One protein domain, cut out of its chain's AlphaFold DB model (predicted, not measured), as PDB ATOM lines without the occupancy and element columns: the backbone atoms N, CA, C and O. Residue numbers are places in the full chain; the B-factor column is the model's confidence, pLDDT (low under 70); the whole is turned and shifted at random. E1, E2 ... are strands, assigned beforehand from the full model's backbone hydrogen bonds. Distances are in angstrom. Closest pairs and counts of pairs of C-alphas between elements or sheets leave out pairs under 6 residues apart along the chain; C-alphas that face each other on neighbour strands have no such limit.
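What this domain is: This is residues 289 to 320 and 581 to 647 of the 659 residues of an uncharacterized protein of Gimesia chilikensis (UniProt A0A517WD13). A twisted sheet of four strands, E2 E3 E6 E5, makes one layer, and a much smaller sheet, E1 and E4, covers part of one face of it with its strands crossed, a small and uneven sandwich. Long loops, residues 293 to 306 and 608 to 626, run between the two layers' strands. The printed part has 99 residues with six named strands, E1 to E6 in chain order, and no named helix; the class is all strand, though 43 residues are in named elements, under half. The larger sheet is antiparallel in the order E2 - E3 - E6 - E5, the smaller parallel. The whole is compact, with a radius of gyration of the C-alphas of 14.0 A and spans of 45 by 30 by 22 A.

Where its parts are: E2 is residues 307 to 315, 23.1 A long, and E3 is 582 to 590, 26.6 A. E6, residues 640 to 646, measures 19.6 A and ends at C-alpha 646 (117.618, 102.245, 130.213). E5, residues 627 to 634, measures 20.6 A and bends by 52 degrees at residue 630. E1, residues 289 to 292, begins at C-alpha 289 (124.713, 104.781, 142.855) and measures 10.1 A; E4, residues 602 to 607, measures 14.0 A.

How they stand to each other: E2 and E3 are antiparallel at 175 degrees, with N 311 and O 586 2.9 A apart. E3 and E6 have N 589 and O 641 at 2.7 A. The hairpin E5 and E6 has N 642 and O 632 at 2.8 A. E1 and E4 have N 607 and O 291 at 2.7 A. These N and O pairs are within hydrogen-bond range. The two sheets form a sandwich, two sheets face to face, with strands at 57 degrees. The closest C-alphas of E4 and E5, Leu 602 and Gln 627, are 4.3 A apart.

The domain as a whole: The C-alphas farthest apart, Ala 320 and Ser 637, are 44.9 A apart. Residues 321 to 580 are not printed, and C-alphas 320 and 581 are 9.3 A apart across the cut. The links E1 to E2, E3 to E4 and E4 to E5 are long. The mean pLDDT of the printed part is 88.7, and no printed residue is under 70.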
ATOM      1  N   VAL A 289     123.345 105.299 142.745       95.12
ATOM      2  CA  VAL A 289     124.713 104.781 142.855       95.12
ATOM      3  C   VAL A 289     125.605 105.388 141.774       95.12
ATOM      4  O   VAL A 289     125.168 105.626 140.653       95.12
ATOM      5  N   SER A 290     126.884 105.587 142.090       94.38
ATOM      6  CA  SER A 290     127.866 106.119 141.138       94.38
ATOM      7  C   SER A 290     128.793 105.025 140.607       94.38
ATOM      8  O   SER A 290     129.071 104.031 141.285       94.38
ATOM      9  N   VAL A 291     129.331 105.234 139.406       93.50
ATOM     10  CA  VAL A 291     130.487 104.481 138.886       93.50
ATOM     11  C   VAL A 291     131.748 105.332 138.978       93.50
ATOM     12  O   VAL A 291     131.664 106.556 139.008       93.50
ATOM     13  N   TYR A 292     132.923 104.711 139.030       92.50
ATOM     14  CA  TYR A 292     134.165 105.389 139.393       92.50
ATOM     15  C   TYR A 292     135.216 105.282 138.286       92.50
ATOM     16  O   TYR A 292     135.571 104.187 137.842       92.50
ATOM     17  N   LEU A 293     135.753 106.431 137.868       91.62
ATOM     18  CA  LEU A 293     136.866 106.530 136.928       91.62
ATOM     19  C   LEU A 293     137.765 107.725 137.272       91.62
ATOM     20  O   LEU A 293     137.389 108.889 137.112       91.62
ATOM     21  N   GLN A 294     139.008 107.464 137.672       88.06
ATOM     22  CA  GLN A 294     139.951 108.534 138.007       88.06
ATOM     23  C   GLN A 294     140.346 109.399 136.797       88.06
ATOM     24  O   GLN A 294     140.320 108.970 135.636       88.06
ATOM     25  N   ARG A 295     140.741 110.651 137.074       87.69
ATOM     26  CA  ARG A 295     141.195 111.631 136.068       87.69
ATOM     27  C   ARG A 295     142.431 111.145 135.296       87.69
ATOM     28  O   ARG A 295     143.254 110.425 135.860       87.69
ATOM     29  N   PRO A 296     142.631 111.589 134.038       84.62
ATOM     30  CA  PRO A 296     143.853 111.275 133.306       84.62
ATOM     31  C   PRO A 296     145.080 111.781 134.070       84.62
ATOM     32  O   PRO A 296     145.089 112.918 134.539       84.62
ATOM     33  N   GLY A 297     146.111 110.945 134.175       82.88
ATOM     34  CA  GLY A 297     147.368 111.287 134.848       82.88
ATOM     35  C   GLY A 297     147.355 111.150 136.374       82.88
ATOM     36  O   GLY A 297     148.403 111.343 136.987       82.88
ATOM     37  N   ALA A 298     146.223 110.799 136.994       83.62
ATOM     38  CA  ALA A 298     146.202 110.389 138.396       83.62
ATOM     39  C   ALA A 298     146.862 109.009 138.565       83.62
ATOM     40  O   ALA A 298     146.838 108.182 137.653       83.62
ATOM     41  N   GLN A 299     147.441 108.757 139.740       83.44
ATOM     42  CA  GLN A 299     147.889 107.414 140.098       83.44
ATOM     43  C   GLN A 299     146.661 106.510 140.257       83.44
ATOM     44  O   GLN A 299     145.757 106.842 141.026       83.44
ATOM     45  N   ILE A 300     146.639 105.396 139.522       79.69
ATOM     46  CA  ILE A 300     145.503 104.473 139.510       79.69
ATOM     47  C   ILE A 300     145.354 103.817 140.888       79.69
ATOM     48  O   ILE A 300     146.308 103.254 141.427       79.69
ATOM     49  N   ASP A 301     144.146 103.905 141.434       80.31
ATOM     50  CA  ASP A 301     143.676 103.230 142.637       80.31
ATOM     51  C   ASP A 301     142.412 102.433 142.286       80.31
ATOM     52  O   ASP A 301     141.408 102.989 141.835       80.31
ATOM     53  N   ASN A 302     142.455 101.124 142.524       71.69
ATOM     54  CA  ASN A 302     141.375 100.180 142.222       71.69
ATOM     55  C   ASN A 302     140.121 100.375 143.085       71.69
ATOM     56  O   ASN A 302     139.073  99.793 142.793       71.69
ATOM     57  N   LEU A 303     140.220 101.147 144.169       76.62
ATOM     58  CA  LEU A 303     139.066 101.564 144.964       76.62
ATOM     59  C   LEU A 303     138.380 102.806 144.383       76.62
ATOM     60  O   LEU A 303     137.236 103.079 144.723       76.62
ATOM     61  N   GLN A 304     139.067 103.549 143.512       82.25
ATOM     62  CA  GLN A 304     138.577 104.784 142.891       82.25
ATOM     63  C   GLN A 304     138.374 104.654 141.376       82.25
ATOM     64  O   GLN A 304     137.965 105.614 140.725       82.25
ATOM     65  N   THR A 305     138.675 103.485 140.810       84.94
ATOM     66  CA  THR A 305     138.441 103.153 139.407       84.94
ATOM     67  C   THR A 305     137.872 101.745 139.326       84.94
ATOM     68  O   THR A 305     138.554 100.777 139.657       84.94
ATOM     69  N   ASN A 306     136.620 101.636 138.885       88.81
ATOM     70  CA  ASN A 306     135.988 100.362 138.542       88.81
ATOM     71  C   ASN A 306     135.450 100.325 137.107       88.81
ATOM     72  O   ASN A 306     135.154  99.245 136.611       88.81
ATOM     73  N   LEU A 307     135.336 101.476 136.444       90.69
ATOM     74  CA  LEU A 307     134.830 101.602 135.085       90.69
ATOM     75  C   LEU A 307     135.969 101.450 134.068       90.69
ATOM     76  O   LEU A 307     136.943 102.202 134.096       90.69
ATOM     77  N   SER A 308     135.818 100.504 133.147       88.69
ATOM     78  CA  SER A 308     136.764 100.217 132.062       88.69
ATOM     79  C   SER A 308     136.380 100.913 130.754       88.69
ATOM     80  O   SER A 308     137.237 101.439 130.043       88.69
ATOM     81  N   GLU A 309     135.080 100.984 130.458       90.69
ATOM     82  CA  GLU A 309     134.537 101.646 129.277       90.69
ATOM     83  C   GLU A 309     133.228 102.365 129.620       90.69
ATOM     84  O   GLU A 309     132.371 101.847 130.336       90.69
ATOM     85  N   PHE A 310     133.100 103.582 129.092       92.38
ATOM     86  CA  PHE A 310     131.950 104.462 129.249       92.38
ATOM     87  C   PHE A 310     131.521 104.971 127.877       92.38
ATOM     88  O   PHE A 310     132.318 105.608 127.180       92.38
ATOM     89  N   ARG A 311     130.262 104.744 127.501       91.88
ATOM     90  CA  ARG A 311     129.641 105.386 126.338       91.88
ATOM     91  C   ARG A 311     128.287 105.944 126.728       91.88
ATOM     92  O   ARG A 311     127.434 105.195 127.182       91.88
ATOM     93  N   ALA A 312     128.081 107.229 126.478       90.94
ATOM     94  CA  ALA A 312     126.787 107.880 126.610       90.94
ATOM     95  C   ALA A 312     126.452 108.627 125.317       90.94
ATOM     96  O   ALA A 312     127.320 109.267 124.718       90.94
ATOM     97  N   ASN A 313     125.199 108.533 124.890       90.25
ATOM     98  CA  ASN A 313     124.640 109.262 123.765       90.25
ATOM     99  C   ASN A 313     123.418 110.046 124.246       90.25
ATOM    100  O   ASN A 313     122.479 109.456 124.779       90.25
ATOM    101  N   TYR A 314     123.454 111.358 124.036       88.94
ATOM    102  CA  TYR A 314     122.403 112.296 124.406       88.94
ATOM    103  C   TYR A 314     121.706 112.758 123.130       88.94
ATOM    104  O   TYR A 314     122.307 113.441 122.299       88.94
ATOM    105  N   ASN A 315     120.440 112.391 122.970       88.19
ATOM    106  CA  ASN A 315     119.624 112.814 121.843       88.19
ATOM    107  C   ASN A 315     118.599 113.859 122.298       88.19
ATOM    108  O   ASN A 315     117.565 113.538 122.880       88.19
ATOM    109  N   ILE A 316     118.920 115.124 122.018       88.62
ATOM    110  CA  ILE A 316     118.071 116.291 122.302       88.62
ATOM    111  C   ILE A 316     117.067 116.594 121.176       88.62
ATOM    112  O   ILE A 316     116.300 117.545 121.287       88.62
ATOM    113  N   GLY A 317     117.114 115.858 120.060       86.88
ATOM    114  CA  GLY A 317     116.254 116.093 118.895       86.88
ATOM    115  C   GLY A 317     114.870 115.455 119.010       86.88
ATOM    116  O   GLY A 317     113.935 115.940 118.383       86.88
ATOM    117  N   ASP A 318     114.749 114.414 119.835       85.00
ATOM    118  CA  ASP A 318     113.542 113.581 119.953       85.00
ATOM    119  C   ASP A 318     112.734 113.850 121.241       85.00
ATOM    120  O   ASP A 318     111.797 113.111 121.560       85.00
ATOM    121  N   LEU A 319     113.107 114.885 122.001       89.88
ATOM    122  CA  LEU A 319     112.332 115.371 123.147       89.88
ATOM    123  C   LEU A 319     111.165 116.240 122.668       89.88
ATOM    124  O   LEU A 319     111.239 116.806 121.580       89.88
ATOM    125  N   ALA A 320     110.112 116.391 123.468       91.38
ATOM    126  CA  ALA A 320     109.045 117.345 123.175       91.38
ATOM    127  C   ALA A 320     108.928 118.354 124.311       91.38
ATOM    128  O   ALA A 320     108.422 118.051 125.386       91.38
ATOM    129  N   THR A 581     116.120 114.829 127.708       86.38
ATOM    130  CA  THR A 581     117.032 114.283 126.699       86.38
ATOM    131  C   THR A 581     116.951 112.757 126.677       86.38
ATOM    132  O   THR A 581     117.019 112.113 127.720       86.38
ATOM    133  N   LEU A 582     116.889 112.133 125.503       86.00
ATOM    134  CA  LEU A 582     117.012 110.676 125.437       86.00
ATOM    135  C   LEU A 582     118.467 110.267 125.689       86.00
ATOM    136  O   LEU A 582     119.351 110.605 124.898       86.00
ATOM    137  N   LEU A 583     118.711 109.540 126.783       88.12
ATOM    138  CA  LEU A 583     120.041 109.094 127.194       88.12
ATOM    139  C   LEU A 583     120.206 107.591 126.954       88.12
ATOM    140  O   LEU A 583     119.624 106.759 127.642       88.12
ATOM    141  N   SER A 584     121.078 107.223 126.023       87.31
ATOM    142  CA  SER A 584     121.532 105.838 125.875       87.31
ATOM    143  C   SER A 584     122.921 105.698 126.480       87.31
ATOM    144  O   SER A 584     123.837 106.417 126.083       87.31
ATOM    145  N   CYS A 585     123.087 104.792 127.445       89.44
ATOM    146  CA  CYS A 585     124.345 104.601 128.159       89.44
ATOM    147  C   CYS A 585     124.767 103.125 128.165       89.44
ATOM    148  O   CYS A 585     123.937 102.233 128.329       89.44
ATOM    149  N   SER A 586     126.063 102.874 127.987       90.56
ATOM    150  CA  SER A 586     126.700 101.561 128.082       90.56
ATOM    151  C   SER A 586     127.926 101.674 128.985       90.56
ATOM    152  O   SER A 586     128.814 102.503 128.748       90.56
ATOM    153  N   LEU A 587     127.940 100.862 130.045       93.94
ATOM    154  CA  LEU A 587     128.971 100.852 131.079       93.94
ATOM    155  C   LEU A 587     129.588  99.459 131.182       93.94
ATOM    156  O   LEU A 587     128.863  98.487 131.399       93.94
ATOM    157  N   TYR A 588     130.918  99.384 131.110       94.38
ATOM    158  CA  TYR A 588     131.669  98.161 131.390       94.38
ATOM    159  C   TYR A 588     132.582  98.363 132.590       94.38
ATOM    160  O   TYR A 588     133.427  99.257 132.592       94.38
ATOM    161  N   LEU A 589     132.459  97.504 133.590       92.69
ATOM    162  CA  LEU A 589     133.243  97.508 134.814       92.69
ATOM    163  C   LEU A 589     134.314  96.411 134.787       92.69
ATOM    164  O   LEU A 589     134.079  95.316 134.272       92.69
ATOM    165  N   ASP A 590     135.464  96.692 135.395       89.19
ATOM    166  CA  ASP A 590     136.546  95.724 135.583       89.19
ATOM    167  C   ASP A 590     136.270  94.823 136.796       89.19
ATOM    168  O   ASP A 590     136.304  95.257 137.950       89.19
ATOM    169  N   GLY A 591     136.044  93.535 136.546       87.81
ATOM    170  CA  GLY A 591     135.637  92.549 137.546       87.81
ATOM    171  C   GLY A 591     134.137  92.244 137.522       87.81
ATOM    172  O   GLY A 591     133.402  92.674 136.637       87.81
ATOM    173  N   VAL A 592     133.698  91.447 138.498       87.00
ATOM    174  CA  VAL A 592     132.355  90.819 138.581       87.00
ATOM    175  C   VAL A 592     131.788  90.795 140.012       87.00
ATOM    176  O   VAL A 592     130.725  90.235 140.290       87.00
ATOM    177  N   ASP A 593     132.501  91.423 140.949       83.88
ATOM    178  CA  ASP A 593     132.097  91.549 142.349       83.88
ATOM    179  C   ASP A 593     131.751  93.001 142.671       83.88
ATOM    180  O   ASP A 593     132.594  93.792 143.107       83.88
ATOM    181  N   PHE A 594     130.502  93.341 142.358       87.38
ATOM    182  CA  PHE A 594     129.916  94.656 142.581       87.38
ATOM    183  C   PHE A 594     128.529  94.532 143.226       87.38
ATOM    184  O   PHE A 594     127.518  94.658 142.533       87.38
ATOM    185  N   PRO A 595     128.447  94.237 144.535       85.38
ATOM    186  CA  PRO A 595     127.167  94.143 145.244       85.38
ATOM    187  C   PRO A 595     126.389  95.470 145.272       85.38
ATOM    188  O   PRO A 595     125.181  95.484 145.479       85.38
ATOM    189  N   GLU A 596     127.058  96.603 145.066       89.62
ATOM    190  CA  GLU A 596     126.422  97.914 144.995       89.62
ATOM    191  C   GLU A 596     125.541  98.095 143.747       89.62
ATOM    192  O   GLU A 596     124.571  98.852 143.817       89.62
ATOM    193  N   TYR A 597     125.818  97.384 142.646       93.25
ATOM    194  CA  TYR A 597     125.071  97.490 141.390       93.25
ATOM    195  C   TYR A 597     124.026  96.376 141.290       93.25
ATOM    196  O   TYR A 597     124.343  95.209 141.069       93.25
ATOM    197  N   GLU A 598     122.760  96.755 141.439       93.44
ATOM    198  CA  GLU A 598     121.609  95.850 141.412       93.44
ATOM    199  C   GLU A 598     120.550  96.387 140.450       93.44
ATOM    200  O   GLU A 598     120.436  97.599 140.252       93.44
ATOM    201  N   ILE A 599     119.774  95.479 139.855       94.44
ATOM    202  CA  ILE A 599     118.635  95.836 139.002       94.44
ATOM    203  C   ILE A 599     117.676  96.728 139.812       94.44
ATOM    204  O   ILE A 599     117.423  96.467 140.984       94.44
ATOM    205  N   GLY A 600     117.193  97.815 139.208       93.19
ATOM    206  CA  GLY A 600     116.348  98.819 139.865       93.19
ATOM    207  C   GLY A 600     117.084 100.049 140.404       93.19
ATOM    208  O   GLY A 600     116.443 101.074 140.622       93.19
ATOM    209  N   LYS A 601     118.413 100.016 140.565       95.12
ATOM    210  CA  LYS A 601     119.185 101.198 141.000       95.12
ATOM    211  C   LYS A 601     119.421 102.193 139.864       95.12
ATOM    212  O   LYS A 601     119.460 101.811 138.695       95.12
ATOM    213  N   LEU A 602     119.613 103.461 140.220       94.94
ATOM    214  CA  LEU A 602     119.844 104.570 139.290       94.94
ATOM    215  C   LEU A 602     121.333 104.930 139.249       94.94
ATOM    216  O   LEU A 602     121.940 105.078 140.307       94.94
ATOM    217  N   ILE A 603     121.921 105.105 138.060       95.12
ATOM    218  CA  ILE A 603     123.304 105.594 137.944       95.12
ATOM    219  C   ILE A 603     123.301 107.120 137.849       95.12
ATOM    220  O   ILE A 603     122.835 107.669 136.853       95.12
ATOM    221  N   ASP A 604     123.854 107.807 138.848       93.50
ATOM    222  CA  ASP A 604     123.847 109.276 138.897       93.50
ATOM    223  C   ASP A 604     125.001 109.909 138.104       93.50
ATOM    224  O   ASP A 604     124.803 110.871 137.362       93.50
ATOM    225  N   LYS A 605     126.218 109.376 138.238       93.50
ATOM    226  CA  LYS A 605     127.426 109.974 137.654       93.50
ATOM    227  C   LYS A 605     128.570 108.982 137.456       93.50
ATOM    228  O   LYS A 605     128.632 107.914 138.070       93.50
ATOM    229  N   VAL A 606     129.547 109.419 136.661       93.88
ATOM    230  CA  VAL A 606     130.914 108.881 136.650       93.88
ATOM    231  C   VAL A 606     131.787 109.731 137.570       93.88
ATOM    232  O   VAL A 606     132.316 110.787 137.188       93.88
ATOM    233  N   ASP A 607     131.926 109.270 138.806       91.06
ATOM    234  CA  ASP A 607     132.734 109.908 139.832       91.06
ATOM    235  C   ASP A 607     134.230 109.834 139.487       91.06
ATOM    236  O   ASP A 607     134.701 108.937 138.788       91.06
ATOM    237  N   GLY A 608     134.986 110.847 139.903       88.50
ATOM    238  CA  GLY A 608     136.373 111.073 139.479       88.50
ATOM    239  C   GLY A 608     136.513 111.793 138.128       88.50
ATOM    240  O   GLY A 608     137.439 112.598 137.964       88.50
ATOM    241  N   ARG A 609     135.572 111.610 137.187       88.19
ATOM    242  CA  ARG A 609     135.472 112.415 135.949       88.19
ATOM    243  C   ARG A 609     134.467 113.555 136.018       88.19
ATOM    244  O   ARG A 609     134.568 114.451 135.185       88.19
ATOM    245  N   ASN A 610     133.585 113.561 137.017       88.06
ATOM    246  CA  ASN A 610     132.498 114.533 137.155       88.06
ATOM    247  C   ASN A 610     131.578 114.549 135.917       88.06
ATOM    248  O   ASN A 610     131.214 115.622 135.441       88.06
ATOM    249  N   LEU A 611     131.263 113.371 135.363       90.94
ATOM    250  CA  LEU A 611     130.291 113.247 134.270       90.94
ATOM    251  C   LEU A 611     128.926 112.935 134.872       90.94
ATOM    252  O   LEU A 611     128.771 111.882 135.484       90.94
ATOM    253  N   ASP A 612     127.979 113.849 134.717       90.88
ATOM    254  CA  ASP A 612     126.604 113.699 135.189       90.88
ATOM    255  C   ASP A 612     125.772 112.913 134.160       90.88
ATOM    256  O   ASP A 612     125.874 113.167 132.955       90.88
ATOM    257  N   LEU A 613     124.986 111.939 134.621       91.44
ATOM    258  CA  LEU A 613     124.075 111.149 133.787       91.44
ATOM    259  C   LEU A 613     122.622 111.621 133.881       91.44
ATOM    260  O   LEU A 613     121.728 110.942 133.380       91.44
ATOM    261  N   ASN A 614     122.373 112.788 134.475       90.25
ATOM    262  CA  ASN A 614     121.072 113.430 134.423       90.25
ATOM    263  C   ASN A 614     120.708 113.817 132.982       90.25
ATOM    264  O   ASN A 614     121.426 114.554 132.307       90.25
ATOM    265  N   ALA A 615     119.574 113.305 132.508       87.31
ATOM    266  CA  ALA A 615     119.008 113.632 131.205       87.31
ATOM    267  C   ALA A 615     118.199 114.947 131.196       87.31
ATOM    268  O   ALA A 615     117.901 115.482 130.120       87.31
ATOM    269  N   LYS A 616     117.854 115.461 132.383       85.62
ATOM    270  CA  LYS A 616     117.298 116.801 132.603       85.62
ATOM    271  C   LYS A 616     118.424 117.830 132.751       85.62
ATOM    272  O   LYS A 616     119.590 117.486 132.954       85.62
ATOM    273  N   ASN A 617     118.078 119.108 132.645       81.00
ATOM    274  CA  ASN A 617     119.023 120.185 132.921       81.00
ATOM    275  C   ASN A 617     119.411 120.158 134.417       81.00
ATOM    276  O   ASN A 617     118.522 120.005 135.254       81.00
ATOM    277  N   PRO A 618     120.697 120.328 134.783       80.62
ATOM    278  CA  PRO A 618     121.139 120.356 136.181       80.62
ATOM    279  C   PRO A 618     120.436 121.382 137.083       80.62
ATOM    280  O   PRO A 618     120.483 121.247 138.302       80.62
ATOM    281  N   GLU A 619     119.821 122.421 136.512       78.06
ATOM    282  CA  GLU A 619     119.054 123.426 137.260       78.06
ATOM    283  C   GLU A 619     117.629 122.964 137.617       78.06
ATOM    284  O   GLU A 619     116.985 123.571 138.474       78.06
ATOM    285  N   GLN A 620     117.129 121.891 136.993       75.50
ATOM    286  CA  GLN A 620     115.842 121.286 137.337       75.50
ATOM    287  C   GLN A 620     115.986 120.447 138.618       75.50
ATOM    288  O   GLN A 620     116.962 119.722 138.801       75.50
ATOM    289  N   SER A 621     115.010 120.546 139.526       73.62
ATOM    290  CA  SER A 621     115.055 119.890 140.845       73.62
ATOM    291  C   SER A 621     114.954 118.366 140.782       73.62
ATOM    292  O   SER A 621     115.440 117.677 141.676       73.62
ATOM    293  N   GLU A 622     114.320 117.842 139.736       82.62
ATOM    294  CA  GLU A 622     114.156 116.410 139.516       82.62
ATOM    295  C   GLU A 622     115.227 115.895 138.564       82.62
ATOM    296  O   GLU A 622     115.425 116.437 137.472       82.62
ATOM    297  N   LYS A 623     115.896 114.812 138.956       86.56
ATOM    298  CA  LYS A 623     116.853 114.133 138.087       86.56
ATOM    299  C   LYS A 623     116.147 113.067 137.265       86.56
ATOM    300  O   LYS A 623     115.313 112.326 137.775       86.56
ATOM    301  N   ARG A 624     116.565 112.924 136.012       87.94
ATOM    302  CA  ARG A 624     116.234 111.769 135.181       87.94
ATOM    303  C   ARG A 624     117.485 110.939 134.959       87.94
ATOM    304  O   ARG A 624     118.315 111.285 134.122       87.94
ATOM    305  N   LEU A 625     117.614 109.859 135.719       92.06
ATOM    306  CA  LEU A 625     118.797 109.007 135.705       92.06
ATOM    307  C   LEU A 625     118.532 107.692 134.956       92.06
ATOM    308  O   LEU A 625     117.415 107.172 135.005       92.06
ATOM    309  N   PRO A 626     119.541 107.128 134.274       93.62
ATOM    310  CA  PRO A 626     119.442 105.788 133.718       93.62
ATOM    311  C   PRO A 626     119.360 104.752 134.847       93.62
ATOM    312  O   PRO A 626     120.151 104.786 135.791       93.62
ATOM    313  N   GLN A 627     118.431 103.805 134.735       93.94
ATOM    314  CA  GLN A 627     118.253 102.732 135.720       93.94
ATOM    315  C   GLN A 627     118.877 101.432 135.208       93.94
ATOM    316  O   GLN A 627     118.857 101.150 134.006       93.94
ATOM    317  N   ILE A 628     119.422 100.629 136.120       94.88
ATOM    318  CA  ILE A 628     119.954  99.298 135.821       94.88
ATOM    319  C   ILE A 628     118.784  98.345 135.575       94.88
ATOM    320  O   ILE A 628     117.998  98.066 136.478       94.88
ATOM    321  N   VAL A 629     118.698  97.810 134.360       93.50
ATOM    322  CA  VAL A 629     117.653  96.859 133.932       93.50
ATOM    323  C   VAL A 629     118.186  95.453 133.701       93.50
ATOM    324  O   VAL A 629     117.424  94.517 133.463       93.50
ATOM    325  N   GLY A 630     119.504  95.297 133.744       93.62
ATOM    326  CA  GLY A 630     120.166  94.011 133.654       93.62
ATOM    327  C   GLY A 630     121.668  94.124 133.853       93.62
ATOM    328  O   GLY A 630     122.245  95.212 133.818       93.62
ATOM    329  N   ILE A 631     122.295  92.981 134.087       94.81
ATOM    330  CA  ILE A 631     123.713  92.845 134.397       94.81
ATOM    331  C   ILE A 631     124.232  91.627 133.633       94.81
ATOM    332  O   ILE A 631     123.727  90.519 133.825       94.81
ATOM    333  N   ASN A 632     125.247  91.826 132.791       94.69
ATOM    334  CA  ASN A 632     125.971  90.734 132.143       94.69
ATOM    335  C   ASN A 632     127.382  90.643 132.727       94.69
ATOM    336  O   ASN A 632     128.174  91.570 132.607       94.69
ATOM    337  N   GLU A 633     127.713  89.516 133.330       94.38
ATOM    338  CA  GLU A 633     129.039  89.206 133.854       94.38
ATOM    339  C   GLU A 633     129.733  88.247 132.878       94.38
ATOM    340  O   GLU A 633     129.151  87.245 132.461       94.38
ATOM    341  N   TYR A 634     130.971  88.552 132.504       93.69
ATOM    342  CA  TYR A 634     131.803  87.764 131.598       93.69
ATOM    343  C   TYR A 634     133.044  87.277 132.343       93.69
ATOM    344  O   TYR A 634     133.644  88.034 133.107       93.69
ATOM    345  N   PHE A 635     133.447  86.030 132.101       90.06
ATOM    346  CA  PHE A 635     134.514  85.355 132.851       90.06
ATOM    347  C   PHE A 635     135.669  84.864 131.955       90.06
ATOM    348  O   PHE A 635     136.722  84.475 132.464       90.06
ATOM    349  N   ASN A 636     135.522  84.932 130.629       81.00
ATOM    350  CA  ASN A 636     136.522  84.476 129.660       81.00
ATOM    351  C   ASN A 636     137.703  85.442 129.593       81.00
ATOM    352  O   ASN A 636     137.546  86.579 129.154       81.00
ATOM    353  N   SER A 637     138.913  84.952 129.871       75.69
ATOM    354  CA  SER A 637     140.190  85.691 129.779       75.69
ATOM    355  C   SER A 637     140.335  86.873 130.758       75.69
ATOM    356  O   SER A 637     141.348  86.950 131.447       75.69
ATOM    357  N   GLU A 638     139.344  87.763 130.865       84.62
ATOM    358  CA  GLU A 638     139.262  88.856 131.838       84.62
ATOM    359  C   GLU A 638     137.840  88.952 132.404       84.62
ATOM    360  O   GLU A 638     136.871  88.977 131.647       84.62
ATOM    361  N   GLN A 639     137.719  89.034 133.732       90.25
ATOM    362  CA  GLN A 639     136.427  89.218 134.391       90.25
ATOM    363  C   GLN A 639     135.912  90.644 134.173       90.25
ATOM    364  O   GLN A 639     136.611  91.598 134.521       90.25
ATOM    365  N   LYS A 640     134.707  90.790 133.616       92.50
ATOM    366  CA  LYS A 640     134.086  92.092 133.311       92.50
ATOM    367  C   LYS A 640     132.588  92.066 133.564       92.50
ATOM    368  O   LYS A 640     131.953  91.032 133.381       92.50
ATOM    369  N   THR A 641     132.024  93.216 133.910       94.38
ATOM    370  CA  THR A 641     130.576  93.396 134.078       94.38
ATOM    371  C   THR A 641     130.071  94.463 133.127       94.38
ATOM    372  O   THR A 641     130.613  95.556 133.086       94.38
ATOM    373  N   GLU A 642     129.015  94.183 132.388       95.06
ATOM    374  CA  GLU A 642     128.269  95.146 131.589       95.06
ATOM    375  C   GLU A 642     126.962  95.471 132.311       95.06
ATOM    376  O   GLU A 642     126.163  94.575 132.603       95.06
ATOM    377  N   LEU A 643     126.742  96.753 132.596       95.00
ATOM    378  CA  LEU A 643     125.464  97.226 133.116       95.00
ATOM    379  C   LEU A 643     124.562  97.584 131.938       95.00
ATOM    380  O   LEU A 643     124.892  98.446 131.120       95.00
ATOM    381  N   LEU A 644     123.410  96.923 131.861       92.81
ATOM    382  CA  LEU A 644     122.366  97.245 130.900       92.81
ATOM    383  C   LEU A 644     121.522  98.356 131.510       92.81
ATOM    384  O   LEU A 644     120.859  98.151 132.527       92.81
ATOM    385  N   LEU A 645     121.584  99.531 130.894       92.44
ATOM    386  CA  LEU A 645     120.910 100.729 131.363       92.44
ATOM    387  C   LEU A 645     119.789 101.130 130.414       92.44
ATOM    388  O   LEU A 645     119.913 100.999 129.196       92.44
ATOM    389  N   GLU A 646     118.726 101.682 130.975       88.44
ATOM    390  CA  GLU A 646     117.618 102.245 130.213       88.44
ATOM    391  C   GLU A 646     117.306 103.645 130.748       88.44
ATOM    392  O   GLU A 646     117.146 103.835 131.958       88.44
ATOM    393  N   SER A 647     117.257 104.646 129.857       78.75
ATOM    394  CA  SER A 647     116.592 105.902 130.195       78.75
ATOM    395  C   SER A 647     115.107 105.677 130.019       78.75
ATOM    396  O   SER A 647     114.620 105.487 128.903       78.75
TER     397      SER A 647